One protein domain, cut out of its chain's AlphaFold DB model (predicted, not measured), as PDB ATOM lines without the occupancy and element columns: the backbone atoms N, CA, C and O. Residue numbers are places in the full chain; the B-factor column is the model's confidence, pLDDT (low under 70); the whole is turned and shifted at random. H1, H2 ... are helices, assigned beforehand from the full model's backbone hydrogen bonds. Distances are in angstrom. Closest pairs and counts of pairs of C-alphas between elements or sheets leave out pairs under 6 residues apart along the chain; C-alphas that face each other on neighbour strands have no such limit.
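What this domain is: This is residues 11 to 38 and 71 to 156 of the 158 residues of an uncharacterized protein of uncultured Clostridium sp (UniProt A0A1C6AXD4). Four helices, H1, H4, H5 and H7, cross one another in a cluster, and H2 and H3 run side by side as a two-helix arm reaching away from it to one end of the longest axis. The very short H6 sits near H5 in the loops towards the opposite end. The printed part has 114 residues with seven named helices, H1 to H7 in chain order, and no named strand; the class is all helix, and the packing is mostly crossed. It is only just compact, close to loose, with a radius of gyration of the C-alphas of 15.6 A, and spans 50 by 35 by 23 A.

How they stand to each other: H7, residues 137 to 154, is the longest helix. With residues 147 to 154 alone it touches H4, residues 84 to 98, opposite ways at a tilt of 36 degrees, only just steep; the closest C-alphas, of Ala 91 and Val 151, are 5.7 A apart. H5, residues 106 to 121, touches H7 with residues 116 to 119 alone, about perpendicular at 75 degrees; the closest C-alphas are those of Val 116 and Arg 144, 5.7 A. H5 also touches H4, at a steep tilt of 50 degrees, with C-alphas of Gln 96 and Arg 113 closest at 5.2 A. H1, residues 11 to 21, touches H7 about perpendicular at 78 degrees, with C-alphas of Val 16 and Ala 152 closest at 6.2 A. H2, residues 23 to 38, touches H4 with residues 23 to 30 alone; the closest C-alphas, of Arg 26 and Asn 85, are 6.1 A apart. H3, residues 71 to 81, touches H2 at a shallow tilt of 5 degrees, opposite ways, with C-alphas of Ile 37 and Arg 73 closest at 6.3 A. H3 is apart from H1, H5, H6 and H7. H6, residues 128 to 131, is close to H5 but not clearly touching; the C-alphas of Ala 115 and Ser 131 are 6.6 A apart. Each O i to N i+4 pair is within hydrogen-bond range in H1, H2, H3, H4 and H7, and 11 of 12 in H5; H6 is too short for such a pair.

Where its parts are: H7 measures 25.7 A from its first to its last C-alpha, H5 22.5 A, H2 22.4 A and H4 21.2 A. H1 begins at C-alpha 11 (226.783, 223.986, 218.840), H3 at C-alpha 71 (226.035, 264.575, 228.552), and H7 ends at C-alpha 154 (217.226, 236.062, 224.342).

The domain as a whole: The two C-alphas farthest apart are those of Ala 71 and Glu 129, 50.5 A. Residues 39 to 70 are not printed; C-alphas 38 and 71 across this cut are 11.9 A apart. Of the links printed whole, none is long. The mean pLDDT of the printed part is 94.0, and residue 71 alone is under 70.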
ATOM      1  N   ASP A  11     225.947 222.812 219.093       96.56
ATOM      2  CA  ASP A  11     226.783 223.986 218.840       96.56
ATOM      3  C   ASP A  11     226.232 225.243 219.533       96.56
ATOM      4  O   ASP A  11     226.973 225.941 220.239       96.56
ATOM      5  N   VAL A  12     224.919 225.481 219.435       96.56
ATOM      6  CA  VAL A  12     224.245 226.575 220.150       96.56
ATOM      7  C   VAL A  12     224.354 226.362 221.654       96.56
ATOM      8  O   VAL A  12     224.752 227.266 222.391       96.56
ATOM      9  N   ARG A  13     224.077 225.143 222.124       95.75
ATOM     10  CA  ARG A  13     224.191 224.783 223.540       95.75
ATOM     11  C   ARG A  13     225.599 225.031 224.076       95.75
ATOM     12  O   ARG A  13     225.742 225.603 225.157       95.75
ATOM     13  N   ARG A  14     226.636 224.628 223.336       96.00
ATOM     14  CA  ARG A  14     228.041 224.844 223.712       96.00
ATOM     15  C   ARG A  14     228.378 226.331 223.778       96.00
ATOM     16  O   ARG A  14     229.001 226.764 224.746       96.00
ATOM     17  N   THR A  15     227.921 227.106 222.799       97.50
ATOM     18  CA  THR A  15     228.103 228.564 222.752       97.50
ATOM     19  C   THR A  15     227.475 229.241 223.970       97.50
ATOM     20  O   THR A  15     228.146 229.977 224.695       97.50
ATOM     21  N   VAL A  16     226.214 228.919 224.265       97.38
ATOM     22  CA  VAL A  16     225.484 229.462 225.417       97.38
ATOM     23  C   VAL A  16     226.142 229.064 226.735       97.38
ATOM     24  O   VAL A  16     226.313 229.907 227.613       97.38
ATOM     25  N   MET A  17     226.571 227.809 226.874       97.00
ATOM     26  CA  MET A  17     227.313 227.364 228.057       97.00
ATOM     27  C   MET A  17     228.603 228.166 228.254       97.00
ATOM     28  O   MET A  17     228.874 228.591 229.375       97.00
ATOM     29  N   GLY A  18     229.354 228.443 227.184       97.31
ATOM     30  CA  GLY A  18     230.547 229.290 227.247       97.31
ATOM     31  C   GLY A  18     230.234 230.729 227.680       97.31
ATOM     32  O   GLY A  18     230.983 231.327 228.455       97.31
ATOM     33  N   TYR A  19     229.100 231.282 227.245       97.81
ATOM     34  CA  TYR A  19     228.633 232.588 227.716       97.81
ATOM     35  C   TYR A  19     228.266 232.588 229.198       97.81
ATOM     36  O   TYR A  19     228.700 233.494 229.912       97.81
ATOM     37  N   ILE A  20     227.540 231.570 229.666       97.62
ATOM     38  CA  ILE A  20     227.152 231.423 231.074       97.62
ATOM     39  C   ILE A  20     228.389 231.249 231.961       97.62
ATOM     40  O   ILE A  20     228.531 231.939 232.964       97.62
ATOM     41  N   GLN A  21     229.331 230.390 231.570       96.38
ATOM     42  CA  GLN A  21     230.596 230.203 232.292       96.38
ATOM     43  C   GLN A  21     231.434 231.488 232.328       96.38
ATOM     44  O   GLN A  21     232.113 231.771 233.312       96.38
ATOM     45  N   GLY A  22     231.357 232.303 231.274       96.44
ATOM     46  CA  GLY A  22     231.996 233.611 231.204       96.44
ATOM     47  C   GLY A  22     231.286 234.730 231.976       96.44
ATOM     48  O   GLY A  22     231.849 235.826 232.043       96.44
ATOM     49  N   TYR A  23     230.096 234.496 232.544       96.81
ATOM     50  CA  TYR A  23     229.286 235.522 233.215       96.81
ATOM     51  C   TYR A  23     230.032 236.276 234.329       96.81
ATOM     52  O   TYR A  23     230.040 237.508 234.268       96.81
ATOM     53  N   PRO A  24     230.727 235.616 235.286       95.12
ATOM     54  CA  PRO A  24     231.391 236.328 236.383       95.12
ATOM     55  C   PRO A  24     232.405 237.366 235.883       95.12
ATOM     56  O   PRO A  24     232.425 238.507 236.339       95.12
ATOM     57  N   ARG A  25     233.187 237.002 234.860       96.31
ATOM     58  CA  ARG A  25     234.148 237.900 234.208       96.31
ATOM     59  C   ARG A  25     233.458 239.073 233.505       96.31
ATOM     60  O   ARG A  25     233.950 240.193 233.585       96.31
ATOM     61  N   ARG A  26     232.329 238.842 232.821       96.19
ATOM     62  CA  ARG A  26     231.568 239.911 232.136       96.19
ATOM     63  C   ARG A  26     230.963 240.901 233.119       96.19
ATOM     64  O   ARG A  26     231.015 242.097 232.860       96.19
ATOM     65  N   LYS A  27     230.450 240.406 234.246       96.38
ATOM     66  CA  LYS A  27     229.902 241.236 235.318       96.38
ATOM     67  C   LYS A  27     230.967 242.140 235.936       96.38
ATOM     68  O   LYS A  27     230.745 243.341 236.039       96.38
ATOM     69  N   MET A  28     232.131 241.578 236.272       95.81
ATOM     70  CA  MET A  28     233.275 242.346 236.780       95.81
ATOM     71  C   MET A  28     233.727 243.415 235.780       95.81
ATOM     72  O   MET A  28     233.904 244.571 236.150       95.81
ATOM     73  N   TRP A  29     233.852 243.043 234.502       96.31
ATOM     74  CA  TRP A  29     234.208 243.979 233.438       96.31
ATOM     75  C   TRP A  29     233.190 245.120 233.312       96.31
ATOM     76  O   TRP A  29     233.584 246.280 233.276       96.31
ATOM     77  N   TYR A  30     231.887 244.820 233.307       96.94
ATOM     78  CA  TYR A  30     230.843 245.846 233.231       96.94
ATOM     79  C   TYR A  30     230.882 246.789 234.435       96.94
ATOM     80  O   TYR A  30     230.818 248.002 234.255       96.94
ATOM     81  N   GLN A  31     231.034 246.250 235.650       95.44
ATOM     82  CA  GLN A  31     231.170 247.062 236.860       95.44
ATOM     83  C   GLN A  31     232.383 247.985 236.756       95.44
ATOM     84  O   GLN A  31     232.234 249.187 236.928       95.44
ATOM     85  N   GLN A  32     233.548 247.459 236.373       93.12
ATOM     86  CA  GLN A  32     234.757 248.261 236.195       93.12
ATOM     87  C   GLN A  32     234.569 249.376 235.158       93.12
ATOM     88  O   GLN A  32     234.933 250.515 235.426       93.12
ATOM     89  N   GLN A  33     233.979 249.074 233.998       92.81
ATOM     90  CA  GLN A  33     233.724 250.070 232.952       92.81
ATOM     91  C   GLN A  33     232.721 251.135 233.399       92.81
ATOM     92  O   GLN A  33     232.892 252.320 233.122       92.81
ATOM     93  N   ARG A  34     231.677 250.729 234.125       93.69
ATOM     94  CA  ARG A  34     230.683 251.649 234.675       93.69
ATOM     95  C   ARG A  34     231.306 252.575 235.719       93.69
ATOM     96  O   ARG A  34     231.099 253.782 235.639       93.69
ATOM     97  N   GLU A  35     232.089 252.030 236.649       89.50
ATOM     98  CA  GLU A  35     232.834 252.810 237.644       89.50
ATOM     99  C   GLU A  35     233.831 253.758 236.974       89.50
ATOM    100  O   GLU A  35     233.899 254.934 237.329       89.50
ATOM    101  N   GLU A  36     234.545 253.294 235.946       87.56
ATOM    102  CA  GLU A  36     235.455 254.131 235.170       87.56
ATOM    103  C   GLU A  36     234.716 255.325 234.564       87.56
ATOM    104  O   GLU A  36     235.118 256.456 234.813       87.56
ATOM    105  N   ILE A  37     233.596 255.116 233.860       87.19
ATOM    106  CA  ILE A  37     232.813 256.205 233.245       87.19
ATOM    107  C   ILE A  37     232.284 257.195 234.297       87.19
ATOM    108  O   ILE A  37     232.293 258.409 234.061       87.19
ATOM    109  N   LEU A  38     231.839 256.702 235.456       84.81
ATOM    110  CA  LEU A  38     231.330 257.539 236.547       84.81
ATOM    111  C   LEU A  38     232.442 258.377 237.197       84.81
ATOM    112  O   LEU A  38     232.238 259.561 237.479       84.81
ATOM    113  N   ALA A  71     226.587 265.093 229.806       68.38
ATOM    114  CA  ALA A  71     226.035 264.575 228.552       68.38
ATOM    115  C   ALA A  71     226.976 263.548 227.895       68.38
ATOM    116  O   ALA A  71     226.541 262.489 227.442       68.38
ATOM    117  N   SER A  72     228.289 263.803 227.923       79.81
ATOM    118  CA  SER A  72     229.307 262.865 227.427       79.81
ATOM    119  C   SER A  72     229.337 261.548 228.218       79.81
ATOM    120  O   SER A  72     229.395 260.468 227.627       79.81
ATOM    121  N   ARG A  73     229.218 261.601 229.554       81.88
ATOM    122  CA  ARG A  73     229.127 260.403 230.409       81.88
ATOM    123  C   ARG A  73     227.843 259.619 230.177       81.88
ATOM    124  O   ARG A  73     227.906 258.399 230.065       81.88
ATOM    125  N   ALA A  74     226.702 260.299 230.075       86.69
ATOM    126  CA  ALA A  74     225.426 259.658 229.773       86.69
ATOM    127  C   ALA A  74     225.499 258.897 228.438       86.69
ATOM    128  O   ALA A  74     225.150 257.720 228.384       86.69
ATOM    129  N   ASN A  75     226.069 259.518 227.399       89.19
ATOM    130  CA  ASN A  75     226.284 258.869 226.105       89.19
ATOM    131  C   ASN A  75     227.216 257.651 226.201       89.19
ATOM    132  O   ASN A  75     226.934 256.617 225.598       89.19
ATOM    133  N   ARG A  76     228.296 257.733 226.988       88.69
ATOM    134  CA  ARG A  76     229.198 256.592 227.226       88.69
ATOM    135  C   ARG A  76     228.512 255.442 227.960       88.69
ATOM    136  O   ARG A  76     228.730 254.291 227.598       88.69
ATOM    137  N   LEU A  77     227.663 255.731 228.948       92.56
ATOM    138  CA  LEU A  77     226.868 254.704 229.630       92.56
ATOM    139  C   LEU A  77     225.870 254.041 228.674       92.56
ATOM    140  O   LEU A  77     225.762 252.820 228.671       92.56
ATOM    141  N   ILE A  78     225.201 254.818 227.815       93.88
ATOM    142  CA  ILE A  78     224.302 254.276 226.783       93.88
ATOM    143  C   ILE A  78     225.067 253.347 225.829       93.88
ATOM    144  O   ILE A  78     224.600 252.248 225.536       93.88
ATOM    145  N   GLN A  79     226.258 253.749 225.377       93.69
ATOM    146  CA  GLN A  79     227.111 252.907 224.528       93.69
ATOM    147  C   GLN A  79     227.574 251.637 225.254       93.69
ATOM    148  O   GLN A  79     227.598 250.564 224.652       93.69
ATOM    149  N   LEU A  80     227.899 251.731 226.549       94.44
ATOM    150  CA  LEU A  80     228.258 250.572 227.364       94.44
ATOM    151  C   LEU A  80     227.100 249.568 227.453       94.44
ATOM    152  O   LEU A  80     227.337 248.373 227.295       94.44
ATOM    153  N   GLU A  81     225.857 250.021 227.645       94.19
ATOM    154  CA  GLU A  81     224.686 249.126 227.688       94.19
ATOM    155  C   GLU A  81     224.432 248.406 226.352       94.19
ATOM    156  O   GLU A  81     223.910 247.291 226.340       94.19
ATOM    157  N   GLN A  82     224.845 248.994 225.225       95.12
ATOM    158  CA  GLN A  82     224.755 248.369 223.898       95.12
ATOM    159  C   GLN A  82     225.887 247.368 223.617       95.12
ATOM    160  O   GLN A  82     225.868 246.672 222.600       95.12
ATOM    161  N   HIS A  83     226.891 247.278 224.492       96.25
ATOM    162  CA  HIS A  83     228.047 246.424 224.266       96.25
ATOM    163  C   HIS A  83     227.658 244.928 224.313       96.25
ATOM    164  O   HIS A  83     226.970 244.507 225.248       96.25
ATOM    165  N   PRO A  84     228.174 244.065 223.409       95.56
ATOM    166  CA  PRO A  84     227.794 242.647 223.352       95.56
ATOM    167  C   PRO A  84     227.952 241.890 224.679       95.56
ATOM    168  O   PRO A  84     227.110 241.070 225.040       95.56
ATOM    169  N   ASN A  85     229.008 242.186 225.447       94.88
ATOM    170  CA  ASN A  85     229.197 241.591 226.778       94.88
ATOM    171  C   ASN A  85     228.055 241.925 227.745       94.88
ATOM    172  O   ASN A  85     227.699 241.067 228.551       94.88
ATOM    173  N   VAL A  86     227.509 243.143 227.674       96.88
ATOM    174  CA  VAL A  86     226.402 243.587 228.526       96.88
ATOM    175  C   VAL A  86     225.110 242.941 228.060       96.88
ATOM    176  O   VAL A  86     224.411 242.372 228.888       96.88
ATOM    177  N   CYS A  87     224.844 242.881 226.752       96.62
ATOM    178  CA  CYS A  87     223.684 242.156 226.227       96.62
ATOM    179  C   CYS A  87     223.678 240.680 226.673       96.62
ATOM    180  O   CYS A  87     222.655 240.173 227.127       96.62
ATOM    181  N   ILE A  88     224.834 240.006 226.618       97.62
ATOM    182  CA  ILE A  88     224.993 238.630 227.117       97.62
ATOM    183  C   ILE A  88     224.751 238.550 228.626       97.62
ATOM    184  O   ILE A  88     224.026 237.670 229.086       97.62
ATOM    185  N   MET A  89     225.346 239.460 229.398       97.75
ATOM    186  CA  MET A  89     225.170 239.520 230.849       97.75
ATOM    187  C   MET A  89     223.694 239.708 231.228       97.75
ATOM    188  O   MET A  89     223.184 238.944 232.041       97.75
ATOM    189  N   ARG A  90     222.993 240.656 230.595       97.31
ATOM    190  CA  ARG A  90     221.567 240.935 230.824       97.31
ATOM    191  C   ARG A  90     220.682 239.757 230.444       97.31
ATOM    192  O   ARG A  90     219.815 239.381 231.221       97.31
ATOM    193  N   ALA A  91     220.945 239.114 229.305       97.81
ATOM    194  CA  ALA A  91     220.205 237.920 228.897       97.81
ATOM    195  C   ALA A  91     220.309 236.792 229.939       97.81
ATOM    196  O   ALA A  91     219.334 236.079 230.179       97.81
ATOM    197  N   ILE A  92     221.479 236.643 230.569       98.06
ATOM    198  CA  ILE A  92     221.702 235.684 231.656       98.06
ATOM    199  C   ILE A  92     220.956 236.113 232.924       98.06
ATOM    200  O   ILE A  92     220.258 235.285 233.502       98.06
ATOM    201  N   GLU A  93     221.058 237.381 233.331       97.00
ATOM    202  CA  GLU A  93     220.377 237.914 234.523       97.00
ATOM    203  C   GLU A  93     218.853 237.771 234.418       97.00
ATOM    204  O   GLU A  93     218.217 237.239 235.322       97.00
ATOM    205  N   GLU A  94     218.266 238.132 233.278       96.62
ATOM    206  CA  GLU A  94     216.831 237.962 233.037       96.62
ATOM    207  C   GLU A  94     216.413 236.485 233.049       96.62
ATOM    208  O   GLU A  94     215.375 236.131 233.602       96.62
ATOM    209  N   ALA A  95     217.227 235.594 232.473       97.19
ATOM    210  CA  ALA A  95     216.954 234.160 232.524       97.19
ATOM    211  C   ALA A  95     217.069 233.595 233.953       97.19
ATOM    212  O   ALA A  95     216.374 232.632 234.287       97.19
ATOM    213  N   GLN A  96     217.930 234.168 234.803       96.19
ATOM    214  CA  GLN A  96     217.986 233.820 236.223       96.19
ATOM    215  C   GLN A  96     216.713 234.260 236.944       96.19
ATOM    216  O   GLN A  96     216.173 233.466 237.709       96.19
ATOM    217  N   GLU A  97     216.202 235.468 236.686       95.12
ATOM    218  CA  GLU A  97     214.919 235.920 237.246       95.12
ATOM    219  C   GLU A  97     213.778 234.960 236.871       95.12
ATOM    220  O   GLU A  97     213.067 234.468 237.754       95.12
ATOM    221  N   ASP A  98     213.685 234.572 235.594       94.81
ATOM    222  CA  ASP A  98     212.712 233.579 235.113       94.81
ATOM    223  C   ASP A  98     212.864 232.217 235.814       94.81
ATOM    224  O   ASP A  98     211.883 231.511 236.062       94.81
ATOM    225  N   ALA A  99     214.098 231.834 236.155       93.94
ATOM    226  CA  ALA A  99     214.392 230.603 236.877       93.94
ATOM    227  C   ALA A  99     214.007 230.660 238.363       93.94
ATOM    228  O   ALA A  99     214.139 229.645 239.035       93.94
ATOM    229  N   GLY A 100     213.542 231.785 238.905       92.06
ATOM    230  CA  GLY A 100     213.048 231.895 240.283       92.06
ATOM    231  C   GLY A 100     211.589 232.344 240.402       92.06
ATOM    232  O   GLY A 100     211.045 232.303 241.499       92.06
ATOM    233  N   ALA A 101     210.953 232.765 239.307       93.38
ATOM    234  CA  ALA A 101     209.721 233.559 239.326       93.38
ATOM    235  C   ALA A 101     208.532 232.949 240.102       93.38
ATOM    236  O   ALA A 101     207.750 233.674 240.705       93.38
ATOM    237  N   ASP A 102     208.398 231.627 240.108       93.62
ATOM    238  CA  ASP A 102     207.342 230.872 240.799       93.62
ATOM    239  C   ASP A 102     207.644 230.573 242.277       93.62
ATOM    240  O   ASP A 102     206.771 230.080 242.985       93.62
ATOM    241  N   ILE A 103     208.863 230.845 242.753       93.25
ATOM    242  CA  ILE A 103     209.242 230.628 244.153       93.25
ATOM    243  C   ILE A 103     208.741 231.818 244.989       93.25
ATOM    244  O   ILE A 103     209.149 232.952 244.706       93.25
ATOM    245  N   PRO A 104     207.883 231.616 246.009       91.00
ATOM    246  CA  PRO A 104     207.287 232.722 246.764       91.00
ATOM    247  C   PRO A 104     208.290 233.476 247.643       91.00
ATOM    248  O   PRO A 104     208.302 234.705 247.642       91.00
ATOM    249  N   SER A 105     209.133 232.745 248.378       95.31
ATOM    250  CA  SER A 105     210.127 233.327 249.286       95.31
ATOM    251  C   SER A 105     211.305 233.905 248.502       95.31
ATOM    252  O   SER A 105     211.915 233.200 247.702       95.31
ATOM    253  N   GLU A 106     211.665 235.170 248.746       94.25
ATOM    254  CA  GLU A 106     212.792 235.817 248.054       94.25
ATOM    255  C   GLU A 106     214.136 235.153 248.392       94.25
ATOM    256  O   GLU A 106     215.003 235.026 247.529       94.25
ATOM    257  N   GLU A 107     214.309 234.668 249.623       94.25
ATOM    258  CA  GLU A 107     215.533 233.969 250.024       94.25
ATOM    259  C   GLU A 107     215.699 232.649 249.269       94.25
ATOM    260  O   GLU A 107     216.773 232.331 248.752       94.25
ATOM    261  N   GLU A 108     214.621 231.873 249.180       94.44
ATOM    262  CA  GLU A 108     214.584 230.641 248.398       94.44
ATOM    263  C   GLU A 108     214.752 230.921 246.913       94.44
ATOM    264  O   GLU A 108     215.537 230.251 246.242       94.44
ATOM    265  N   ARG A 109     214.072 231.949 246.409       95.38
ATOM    266  CA  ARG A 109     214.176 232.402 245.029       95.38
ATOM    267  C   ARG A 109     215.629 232.698 244.688       95.38
ATOM    268  O   ARG A 109     216.160 232.099 243.754       95.38
ATOM    269  N   ARG A 110     216.310 233.520 245.489       94.88
ATOM    270  CA  ARG A 110     217.732 233.846 245.322       94.88
ATOM    271  C   ARG A 110     218.616 232.598 245.338       94.88
ATOM    272  O   ARG A 110     219.479 232.468 244.470       94.88
ATOM    273  N   ARG A 111     218.385 231.660 246.268       94.88
ATOM    274  CA  ARG A 111     219.117 230.379 246.321       94.88
ATOM    275  C   ARG A 111     218.936 229.564 245.041       94.88
ATOM    276  O   ARG A 111     219.917 229.069 244.494       94.88
ATOM    277  N   VAL A 112     217.713 229.473 244.522       96.06
ATOM    278  CA  VAL A 112     217.421 228.757 243.271       96.06
ATOM    279  C   VAL A 112     218.100 229.426 242.075       96.06
ATOM    280  O   VAL A 112     218.759 228.733 241.297       96.06
ATOM    281  N   ARG A 113     218.001 230.758 241.938       95.56
ATOM    282  CA  ARG A 113     218.658 231.508 240.848       95.56
ATOM    283  C   ARG A 113     220.172 231.289 240.844       95.56
ATOM    284  O   ARG A 113     220.765 231.098 239.779       95.56
ATOM    285  N   GLN A 114     220.785 231.304 242.028       95.31
ATOM    286  CA  GLN A 114     222.221 231.098 242.188       95.31
ATOM    287  C   GLN A 114     222.616 229.652 241.873       95.31
ATOM    288  O   GLN A 114     223.497 229.426 241.050       95.31
ATOM    289  N   ALA A 115     221.902 228.668 242.422       96.25
ATOM    290  CA  ALA A 115     222.197 227.259 242.191       96.25
ATOM    291  C   ALA A 115     222.070 226.857 240.712       96.25
ATOM    292  O   ALA A 115     222.864 226.062 240.206       96.25
ATOM    293  N   VAL A 116     221.101 227.421 239.979       96.75
ATOM    294  CA  VAL A 116     220.976 227.196 238.529       96.75
ATOM    295  C   VAL A 116     222.218 227.696 237.787       96.75
ATOM    296  O   VAL A 116     222.753 226.964 236.947       96.75
ATOM    297  N   LEU A 117     222.713 228.890 238.119       96.38
ATOM    298  CA  LEU A 117     223.943 229.435 237.542       96.38
ATOM    299  C   LEU A 117     225.163 228.581 237.916       96.38
ATOM    300  O   LEU A 117     225.906 228.156 237.029       96.38
ATOM    301  N   ASP A 118     225.322 228.253 239.198       95.69
ATOM    302  CA  ASP A 118     226.442 227.456 239.706       95.69
ATOM    303  C   ASP A 118     226.486 226.070 239.058       95.69
ATOM    304  O   ASP A 118     227.552 225.593 238.676       95.69
ATOM    305  N   SER A 119     225.329 225.453 238.803       96.25
ATOM    306  CA  SER A 119     225.251 224.176 238.080       96.25
ATOM    307  C   SER A 119     225.747 224.244 236.633       96.25
ATOM    308  O   SER A 119     226.075 223.222 236.018       96.25
ATOM    309  N   CYS A 120     225.776 225.435 236.042       95.56
ATOM    310  CA  CYS A 120     226.323 225.659 234.709       95.56
ATOM    311  C   CYS A 120     227.822 225.981 234.769       95.56
ATOM    312  O   CYS A 120     228.578 225.488 233.930       95.56
ATOM    313  N   VAL A 121     228.247 226.753 235.773       94.38
ATOM    314  CA  VAL A 121     229.647 227.155 235.979       94.38
ATOM    315  C   VAL A 121     230.502 225.981 236.462       94.38
ATOM    316  O   VAL A 121     231.504 225.654 235.835       94.38
ATOM    317  N   LEU A 122     230.081 225.304 237.532       92.69
ATOM    318  CA  LEU A 122     230.793 224.167 238.127       92.69
ATOM    319  C   LEU A 122     230.614 222.875 237.317       92.69
ATOM    320  O   LEU A 122     231.423 221.951 237.411       92.69
ATOM    321  N   GLY A 123     229.552 222.795 236.510       89.56
ATOM    322  CA  GLY A 123     229.290 221.665 235.625       89.56
ATOM    323  C   GLY A 123     229.172 220.345 236.389       89.56
ATOM    324  O   GLY A 123     228.191 220.121 237.091       89.56
ATOM    325  N   ARG A 124     230.159 219.455 236.224       89.06
ATOM    326  CA  ARG A 124     230.190 218.135 236.885       89.06
ATOM    327  C   ARG A 124     230.482 218.211 238.385       89.06
ATOM    328  O   ARG A 124     230.121 217.286 239.097       89.06
ATOM    329  N   ASN A 125     231.093 219.300 238.850       92.38
ATOM    330  CA  ASN A 125     231.440 219.492 240.260       92.38
ATOM    331  C   ASN A 125     230.271 220.059 241.082       92.38
ATOM    332  O   ASN A 125     230.406 220.272 242.282       92.38
ATOM    333  N   PHE A 126     229.134 220.347 240.442       93.62
ATOM    334  CA  PHE A 126     227.945 220.824 241.132       93.62
ATOM    335  C   PHE A 126     227.187 219.661 241.778       93.62
ATOM    336  O   PHE A 126     226.676 218.782 241.080       93.62
ATOM    337  N   THR A 127     227.038 219.716 243.099       93.12
ATOM    338  CA  THR A 127     226.241 218.754 243.867       93.12
ATOM    339  C   THR A 127     224.925 219.399 244.284       93.12
ATOM    340  O   THR A 127     224.895 220.325 245.096       93.12
ATOM    341  N   PHE A 128     223.821 218.896 243.733       91.50
ATOM    342  CA  PHE A 128     222.477 219.418 243.995       91.50
ATOM    343  C   PHE A 128     222.108 219.321 245.482       91.50
ATOM    344  O   PHE A 128     221.553 220.256 246.053       91.50
ATOM    345  N   GLU A 129     222.460 218.206 246.112       90.06
ATOM    346  CA  GLU A 129     222.128 217.878 247.496       90.06
ATOM    347  C   GLU A 129     222.724 218.896 248.487       90.06
ATOM    348  O   GLU A 129     222.105 219.200 249.502       90.06
ATOM    349  N   TYR A 130     223.868 219.504 248.156       89.75
ATOM    350  CA  TYR A 130     224.503 220.542 248.981       89.75
ATOM    351  C   TYR A 130     223.849 221.921 248.846       89.75
ATOM    352  O   TYR A 130     224.119 222.809 249.647       89.75
ATOM    353  N   SER A 131     222.974 222.113 247.856       85.81
ATOM    354  CA  SER A 131     222.322 223.404 247.607       85.81
ATOM    355  C   SER A 131     221.075 223.636 248.474       85.81
ATOM    356  O   SER A 131     220.546 224.746 248.466       85.81
ATOM    357  N   ALA A 132     220.593 222.610 249.195       88.56
ATOM    358  CA  ALA A 132     219.447 222.675 250.116       88.56
ATOM    359  C   ALA A 132     218.243 223.468 249.553       88.56
ATOM    360  O   ALA A 132     217.716 224.384 250.192       88.56
ATOM    361  N   LEU A 133     217.857 223.160 248.310       91.56
ATOM    362  CA  LEU A 133     216.820 223.888 247.576       91.56
ATOM    363  C   LEU A 133     215.412 223.369 247.915       91.56
ATOM    364  O   LEU A 133     215.246 222.165 248.112       91.56
ATOM    365  N   PRO A 134     214.374 224.227 247.872       89.44
ATOM    366  CA  PRO A 134     212.985 223.859 248.184       89.44
ATOM    367  C   PRO A 134     212.284 223.090 247.044       89.44
ATOM    368  O   PRO A 134     211.071 223.163 246.871       89.44
ATOM    369  N   LEU A 135     213.037 222.394 246.194       91.88
ATOM    370  CA  LEU A 135     212.530 221.766 244.977       91.88
ATOM    371  C   LEU A 135     213.207 220.425 244.737       91.88
ATOM    372  O   LEU A 135     214.356 220.231 245.107       91.88
ATOM    373  N   GLY A 136     212.510 219.495 244.088       93.12
ATOM    374  CA  GLY A 136     213.078 218.191 243.751       93.12
ATOM    375  C   GLY A 136     214.152 218.270 242.659       93.12
ATOM    376  O   GLY A 136     214.093 219.110 241.757       93.12
ATOM    377  N   LYS A 137     215.096 217.324 242.680       93.19
ATOM    378  CA  LYS A 137     216.205 217.211 241.711       93.19
ATOM    379  C   LYS A 137     215.737 217.238 240.249       93.19
ATOM    380  O   LYS A 137     216.346 217.897 239.409       93.19
ATOM    381  N   THR A 138     214.632 216.567 239.930       92.25
ATOM    382  CA  THR A 138     214.057 216.561 238.574       92.25
ATOM    383  C   THR A 138     213.621 217.960 238.132       92.25
ATOM    384  O   THR A 138     213.998 218.400 237.043       92.25
ATOM    385  N   ASN A 139     212.908 218.685 239.002       93.38
ATOM    386  CA  ASN A 139     212.450 220.052 238.740       93.38
ATOM    387  C   ASN A 139     213.643 220.997 238.561       93.38
ATOM    388  O   ASN A 139     213.635 221.835 237.660       93.38
ATOM    389  N   PHE A 140     214.705 220.809 239.350       95.19
ATOM    390  CA  PHE A 140     215.946 221.567 239.209       95.19
ATOM    391  C   PHE A 140     216.562 221.420 237.816       95.19
ATOM    392  O   PHE A 140     216.846 222.410 237.145       95.19
ATOM    393  N   TYR A 141     216.761 220.186 237.348       93.62
ATOM    394  CA  TYR A 141     217.419 219.950 236.062       93.62
ATOM    395  C   TYR A 141     216.537 220.302 234.862       93.62
ATOM    396  O   TYR A 141     217.049 220.637 233.791       93.62
ATOM    397  N   GLU A 142     215.213 220.258 235.001       93.31
ATOM    398  CA  GLU A 142     214.312 220.861 234.018       93.31
ATOM    399  C   GLU A 142     214.465 222.385 233.973       93.31
ATOM    400  O   GLU A 142     214.654 222.950 232.896       93.31
ATOM    401  N   ARG A 143     214.491 223.040 235.135       94.50
ATOM    402  CA  ARG A 143     214.691 224.486 235.263       94.50
ATOM    403  C   ARG A 143     216.046 224.932 234.715       94.50
ATOM    404  O   ARG A 143     216.104 225.905 233.974       94.50
ATOM    405  N   ARG A 144     217.111 224.160 234.949       95.38
ATOM    406  CA  ARG A 144     218.433 224.365 234.334       95.38
ATOM    407  C   ARG A 144     218.385 224.277 232.806       95.38
ATOM    408  O   ARG A 144     218.976 225.107 232.124       95.38
ATOM    409  N   ARG A 145     217.682 223.286 232.246       95.06
ATOM    410  CA  ARG A 145     217.510 223.166 230.785       95.06
ATOM    411  C   ARG A 145     216.729 224.346 230.214       95.06
ATOM    412  O   ARG A 145     217.150 224.914 229.209       95.06
ATOM    413  N   ARG A 146     215.646 224.744 230.884       95.50
ATOM    414  CA  ARG A 146     214.859 225.932 230.536       95.50
ATOM    415  C   ARG A 146     215.707 227.203 230.592       95.50
ATOM    416  O   ARG A 146     215.640 227.991 229.663       95.50
ATOM    417  N   PHE A 147     216.528 227.372 231.625       97.12
ATOM    418  CA  PHE A 147     217.437 228.508 231.781       97.12
ATOM    419  C   PHE A 147     218.378 228.654 230.578       97.12
ATOM    420  O   PHE A 147     218.373 229.694 229.927       97.12
ATOM    421  N   ILE A 148     219.101 227.590 230.209       96.81
ATOM    422  CA  ILE A 148     220.003 227.596 229.039       96.81
ATOM    423  C   ILE A 148     219.227 227.947 227.758       96.81
ATOM    424  O   ILE A 148     219.700 228.722 226.930       96.81
ATOM    425  N   TRP A 149     218.013 227.414 227.602       97.25
ATOM    426  CA  TRP A 149     217.156 227.693 226.448       97.25
ATOM    427  C   TRP A 149     216.675 229.146 226.389       97.25
ATOM    428  O   TRP A 149     216.711 229.755 225.323       97.25
ATOM    429  N   ILE A 150     216.285 229.731 227.524       96.88
ATOM    430  CA  ILE A 150     215.884 231.140 227.599       96.88
ATOM    431  C   ILE A 150     217.061 232.046 227.233       96.88
ATOM    432  O   ILE A 150     216.871 232.978 226.455       96.88
ATOM    433  N   VAL A 151     218.272 231.755 227.724       97.75
ATOM    434  CA  VAL A 151     219.474 232.516 227.343       97.75
ATOM    435  C   VAL A 151     219.695 232.449 225.830       97.75
ATOM    436  O   VAL A 151     219.876 233.486 225.196       97.75
ATOM    437  N   ALA A 152     219.610 231.258 225.228       97.38
ATOM    438  CA  ALA A 152     219.755 231.085 223.780       97.38
ATOM    439  C   ALA A 152     218.724 231.913 222.991       97.38
ATOM    440  O   ALA A 152     219.083 232.622 222.051       97.38
ATOM    441  N   LYS A 153     217.456 231.870 223.421       96.69
ATOM    442  CA  LYS A 153     216.357 232.624 222.810       96.69
ATOM    443  C   LYS A 153     216.558 234.136 222.936       96.69
ATOM    444  O   LYS A 153     216.377 234.862 221.963       96.69
ATOM    445  N   LYS A 154     216.955 234.629 224.114       96.38
ATOM    446  CA  LYS A 154     217.226 236.062 224.342       96.38
ATOM    447  C   LYS A 154     218.392 236.564 223.486       96.38
ATOM    448  O   LYS A 154     218.353 237.692 223.007       96.38
ATOM    449  N   LEU A 155     219.380 235.706 223.235       96.50
ATOM    450  CA  LEU A 155     220.504 235.985 222.340       96.50
ATOM    451  C   LEU A 155     220.205 235.722 220.857       96.50
ATOM    452  O   LEU A 155     221.096 235.905 220.033       96.50
ATOM    453  N   ARG A 156     218.970 235.328 220.513       96.19
ATOM    454  CA  ARG A 156     218.528 235.031 219.139       96.19
ATOM    455  C   ARG A 156     219.397 233.981 218.438       96.19
ATOM    456  O   ARG A 156     219.673 234.084 217.247       96.19
TER     457      ARG A 156